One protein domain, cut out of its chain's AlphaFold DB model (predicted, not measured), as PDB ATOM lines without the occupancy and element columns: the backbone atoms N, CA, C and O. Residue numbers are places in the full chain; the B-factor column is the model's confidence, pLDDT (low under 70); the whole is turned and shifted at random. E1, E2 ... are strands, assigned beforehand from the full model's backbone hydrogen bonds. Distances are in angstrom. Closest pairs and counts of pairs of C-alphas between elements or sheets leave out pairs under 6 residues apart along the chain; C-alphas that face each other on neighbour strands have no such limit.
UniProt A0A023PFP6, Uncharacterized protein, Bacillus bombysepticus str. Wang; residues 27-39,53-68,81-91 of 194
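AT A GLANCE: This is residues 27 to 39, 53 to 68 and 81 to 91 of the 194 residues of an uncharacterized protein of Bacillus bombysepticus str. Wang (UniProt A0A023PFP6). A single thin sheet of parallel strands is folded into an L: E3 runs through its middle, E1 and then E2 follow one side of E3, and E4 follows the other. The bend falls at residue 58 of E3, 107 degrees, and at residue 86 of E4, 96 degrees. The printed part has 40 residues, with four named strands, E1 to E4, and no named helix, all strand; it is loose, with a radius of gyration of the C-alphas of 11.3 A, and spans 30 by 18 by 11 A.

IN THESE COORDINATES: E1, residues 27 to 30, begins at C-alpha 27 (-47.718, 33.193, 6.718) and is 10.1 A long. E2, residues 33 to 39, is 19.2 A long. E3, residues 54 to 68, is 29.5 A long. E4, residues 81 to 91, is 22.0 A long and ends at C-alpha 91 (-29.451, 42.917, 18.747).

HOW THE PARTS SIT: E1 is parallel to E3, with N 28 and O 54 at 3.0 A. E2 is parallel to E3, with N 35 and O 61 at 2.9 A. E4 is parallel to E3, with N 57 and O 83 at 2.9 A.

THE WHOLE: Residues 40 to 52 and 69 to 80 are not printed, with C-alpha gaps of 22.9 A and 29.7 A. No printed residue is under 70 in pLDDT.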
ATOM      1  N   CYS A  27     -46.903  33.841   5.695       84.31
ATOM      2  CA  CYS A  27     -47.718  33.193   6.718       84.31
ATOM      3  C   CYS A  27     -46.987  31.982   7.318       84.31
ATOM      4  O   CYS A  27     -46.587  31.067   6.596       84.31
ATOM      5  N   CYS A  28     -46.742  31.980   8.636       85.06
ATOM      6  CA  CYS A  28     -45.851  30.984   9.243       85.06
ATOM      7  C   CYS A  28     -46.197  30.556  10.677       85.06
ATOM      8  O   CYS A  28     -46.474  31.382  11.553       85.06
ATOM      9  N   LYS A  29     -46.082  29.253  10.957       87.31
ATOM     10  CA  LYS A  29     -46.043  28.704  12.322       87.31
ATOM     11  C   LYS A  29     -44.629  28.188  12.581       87.31
ATOM     12  O   LYS A  29     -44.175  27.294  11.879       87.31
ATOM     13  N   LEU A  30     -43.916  28.772  13.545       87.25
ATOM     14  CA  LEU A  30     -42.551  28.346  13.874       87.25
ATOM     15  C   LEU A  30     -42.413  28.053  15.367       87.25
ATOM     16  O   LEU A  30     -42.801  28.875  16.211       87.25
ATOM     17  N   ARG A  31     -41.786  26.925  15.682       88.38
ATOM     18  CA  ARG A  31     -41.438  26.502  17.037       88.38
ATOM     19  C   ARG A  31     -39.923  26.308  17.149       88.38
ATOM     20  O   ARG A  31     -39.211  26.265  16.154       88.38
ATOM     21  N   ASN A  32     -39.415  26.388  18.377       90.94
ATOM     22  CA  ASN A  32     -38.038  26.044  18.762       90.94
ATOM     23  C   ASN A  32     -36.917  26.595  17.848       90.94
ATOM     24  O   ASN A  32     -35.914  25.949  17.560       90.94
ATOM     25  N   ILE A  33     -37.035  27.852  17.411       90.25
ATOM     26  CA  ILE A  33     -36.063  28.447  16.484       90.25
ATOM     27  C   ILE A  33     -34.895  29.087  17.241       90.25
ATOM     28  O   ILE A  33     -35.072  30.056  17.990       90.25
ATOM     29  N   ARG A  34     -33.663  28.682  16.917       91.56
ATOM     30  CA  ARG A  34     -32.423  29.360  17.323       91.56
ATOM     31  C   ARG A  34     -31.705  29.935  16.103       91.56
ATOM     32  O   ARG A  34     -31.271  29.227  15.203       91.56
ATOM     33  N   GLN A  35     -31.549  31.260  16.049       92.38
ATOM     34  CA  GLN A  35     -30.847  31.912  14.936       92.38
ATOM     35  C   GLN A  35     -29.777  32.897  15.376       92.38
ATOM     36  O   GLN A  35     -30.054  33.860  16.100       92.38
ATOM     37  N   THR A  36     -28.598  32.769  14.772       92.81
ATOM     38  CA  THR A  36     -27.504  33.731  14.907       92.81
ATOM     39  C   THR A  36     -27.157  34.329  13.551       92.81
ATOM     40  O   THR A  36     -26.878  33.636  12.583       92.81
ATOM     41  N   LYS A  37     -27.194  35.660  13.437       94.44
ATOM     42  CA  LYS A  37     -26.880  36.355  12.177       94.44
ATOM     43  C   LYS A  37     -25.836  37.441  12.400       94.44
ATOM     44  O   LYS A  37     -26.067  38.366  13.186       94.44
ATOM     45  N   ARG A  38     -24.732  37.388  11.651       91.31
ATOM     46  CA  ARG A  38     -23.726  38.457  11.559       91.31
ATOM     47  C   ARG A  38     -23.776  39.070  10.160       91.31
ATOM     48  O   ARG A  38     -23.806  38.351   9.168       91.31
ATOM     49  N   LYS A  39     -23.849  40.397  10.068       92.19
ATOM     50  CA  LYS A  39     -23.791  41.108   8.782       92.19
ATOM     51  C   LYS A  39     -22.795  42.258   8.836       92.19
ATOM     52  O   LYS A  39     -22.909  43.090   9.741       92.19
ATOM     53  N   PRO A  53     -46.694  40.268   7.381       86.19
ATOM     54  CA  PRO A  53     -46.539  38.897   7.847       86.19
ATOM     55  C   PRO A  53     -47.644  38.499   8.832       86.19
ATOM     56  O   PRO A  53     -47.907  39.235   9.789       86.19
ATOM     57  N   CYS A  54     -48.172  37.284   8.683       88.31
ATOM     58  CA  CYS A  54     -49.051  36.655   9.666       88.31
ATOM     59  C   CYS A  54     -48.371  35.431  10.296       88.31
ATOM     60  O   CYS A  54     -48.226  34.390   9.661       88.31
ATOM     61  N   CYS A  55     -47.903  35.523  11.546       88.31
ATOM     62  CA  CYS A  55     -47.147  34.410  12.135       88.31
ATOM     63  C   CYS A  55     -47.485  34.084  13.594       88.31
ATOM     64  O   CYS A  55     -47.662  34.958  14.449       88.31
ATOM     65  N   LYS A  56     -47.455  32.783  13.904       90.88
ATOM     66  CA  LYS A  56     -47.465  32.238  15.269       90.88
ATOM     67  C   LYS A  56     -46.064  31.724  15.593       90.88
ATOM     68  O   LYS A  56     -45.596  30.777  14.966       90.88
ATOM     69  N   LEU A  57     -45.381  32.344  16.555       91.88
ATOM     70  CA  LEU A  57     -44.017  31.959  16.930       91.88
ATOM     71  C   LEU A  57     -43.925  31.584  18.409       91.88
ATOM     72  O   LEU A  57     -44.316  32.372  19.280       91.88
ATOM     73  N   ARG A  58     -43.323  30.430  18.698       93.06
ATOM     74  CA  ARG A  58     -43.073  29.945  20.062       93.06
ATOM     75  C   ARG A  58     -41.597  29.591  20.243       93.06
ATOM     76  O   ARG A  58     -40.967  29.080  19.326       93.06
ATOM     77  N   ASN A  59     -41.051  29.870  21.427       94.19
ATOM     78  CA  ASN A  59     -39.707  29.444  21.843       94.19
ATOM     79  C   ASN A  59     -38.596  29.888  20.875       94.19
ATOM     80  O   ASN A  59     -37.801  29.097  20.373       94.19
ATOM     81  N   ILE A  60     -38.527  31.191  20.602       93.75
ATOM     82  CA  ILE A  60     -37.586  31.737  19.619       93.75
ATOM     83  C   ILE A  60     -36.419  32.435  20.315       93.75
ATOM     84  O   ILE A  60     -36.608  33.424  21.032       93.75
ATOM     85  N   ARG A  61     -35.188  32.030  19.993       94.62
ATOM     86  CA  ARG A  61     -33.954  32.719  20.395       94.62
ATOM     87  C   ARG A  61     -33.248  33.301  19.174       94.62
ATOM     88  O   ARG A  61     -32.824  32.589  18.271       94.62
ATOM     89  N   GLN A  62     -33.092  34.625  19.133       94.69
ATOM     90  CA  GLN A  62     -32.404  35.302  18.028       94.69
ATOM     91  C   GLN A  62     -31.288  36.227  18.492       94.69
ATOM     92  O   GLN A  62     -31.526  37.196  19.215       94.69
ATOM     93  N   THR A  63     -30.106  36.041  17.913       95.50
ATOM     94  CA  THR A  63     -28.960  36.934  18.078       95.50
ATOM     95  C   THR A  63     -28.583  37.559  16.742       95.50
ATOM     96  O   THR A  63     -28.349  36.884  15.742       95.50
ATOM     97  N   LYS A  64     -28.529  38.892  16.688       95.56
ATOM     98  CA  LYS A  64     -28.184  39.635  15.468       95.56
ATOM     99  C   LYS A  64     -27.080  40.649  15.752       95.56
ATOM    100  O   LYS A  64     -27.289  41.582  16.530       95.56
ATOM    101  N   ARG A  65     -25.948  40.527  15.055       94.12
ATOM    102  CA  ARG A  65     -24.874  41.533  15.013       94.12
ATOM    103  C   ARG A  65     -24.840  42.170  13.625       94.12
ATOM    104  O   ARG A  65     -24.861  41.468  12.615       94.12
ATOM    105  N   LYS A  66     -24.850  43.500  13.561       93.56
ATOM    106  CA  LYS A  66     -24.737  44.240  12.298       93.56
ATOM    107  C   LYS A  66     -23.707  45.354  12.418       93.56
ATOM    108  O   LYS A  66     -23.835  46.173  13.328       93.56
ATOM    109  N   ARG A  67     -22.772  45.408  11.474       91.94
ATOM    110  CA  ARG A  67     -21.867  46.539  11.251       91.94
ATOM    111  C   ARG A  67     -22.152  47.128   9.878       91.94
ATOM    112  O   ARG A  67     -22.390  46.386   8.922       91.94
ATOM    113  N   SER A  68     -22.193  48.447   9.803       90.38
ATOM    114  CA  SER A  68     -22.335  49.139   8.535       90.38
ATOM    115  C   SER A  68     -21.570  50.434   8.482       90.38
ATOM    116  O   SER A  68     -21.602  51.162   9.471       90.38
ATOM    117  N   CYS A  81     -49.475  40.850  11.621       90.75
ATOM    118  CA  CYS A  81     -50.392  40.187  12.545       90.75
ATOM    119  C   CYS A  81     -49.679  39.004  13.218       90.75
ATOM    120  O   CYS A  81     -49.281  38.045  12.561       90.75
ATOM    121  N   CYS A  82     -49.395  39.059  14.524       91.38
ATOM    122  CA  CYS A  82     -48.539  38.036  15.147       91.38
ATOM    123  C   CYS A  82     -48.973  37.599  16.549       91.38
ATOM    124  O   CYS A  82     -49.252  38.415  17.429       91.38
ATOM    125  N   LYS A  83     -48.879  36.288  16.813       93.75
ATOM    126  CA  LYS A  83     -48.926  35.711  18.168       93.75
ATOM    127  C   LYS A  83     -47.533  35.212  18.543       93.75
ATOM    128  O   LYS A  83     -47.029  34.274  17.930       93.75
ATOM    129  N   LEU A  84     -46.895  35.834  19.533       94.38
ATOM    130  CA  LEU A  84     -45.524  35.507  19.937       94.38
ATOM    131  C   LEU A  84     -45.453  35.095  21.411       94.38
ATOM    132  O   LEU A  84     -45.855  35.859  22.292       94.38
ATOM    133  N   ARG A  85     -44.859  33.929  21.686       95.25
ATOM    134  CA  ARG A  85     -44.653  33.409  23.046       95.25
ATOM    135  C   ARG A  85     -43.201  32.992  23.265       95.25
ATOM    136  O   ARG A  85     -42.601  32.354  22.404       95.25
ATOM    137  N   ASN A  86     -42.647  33.320  24.433       96.62
ATOM    138  CA  ASN A  86     -41.306  32.905  24.864       96.62
ATOM    139  C   ASN A  86     -40.213  33.312  23.862       96.62
ATOM    140  O   ASN A  86     -39.505  32.484  23.286       96.62
ATOM    141  N   ILE A  87     -40.081  34.617  23.624       96.06
ATOM    142  CA  ILE A  87     -39.134  35.140  22.636       96.06
ATOM    143  C   ILE A  87     -37.976  35.844  23.336       96.06
ATOM    144  O   ILE A  87     -38.168  36.821  24.064       96.06
ATOM    145  N   ARG A  88     -36.745  35.436  23.019       96.81
ATOM    146  CA  ARG A  88     -35.514  36.111  23.449       96.81
ATOM    147  C   ARG A  88     -34.785  36.691  22.240       96.81
ATOM    148  O   ARG A  88     -34.351  35.969  21.344       96.81
ATOM    149  N   GLN A  89     -34.624  38.016  22.193       96.25
ATOM    150  CA  GLN A  89     -33.907  38.694  21.107       96.25
ATOM    151  C   GLN A  89     -32.768  39.576  21.604       96.25
ATOM    152  O   GLN A  89     -32.991  40.550  22.320       96.25
ATOM    153  N   THR A  90     -31.578  39.350  21.057       96.88
ATOM    154  CA  THR A  90     -30.404  40.197  21.273       96.88
ATOM    155  C   THR A  90     -29.961  40.827  19.962       96.88
ATOM    156  O   THR A  90     -29.707  40.156  18.960       96.88
ATOM    157  N   LYS A  91     -29.867  42.160  19.935       96.94
ATOM    158  CA  LYS A  91     -29.451  42.917  18.747       96.94
ATOM    159  C   LYS A  91     -28.318  43.874  19.100       96.94
ATOM    160  O   LYS A  91     -28.520  44.802  19.881       96.94
TER     161      LYS A  91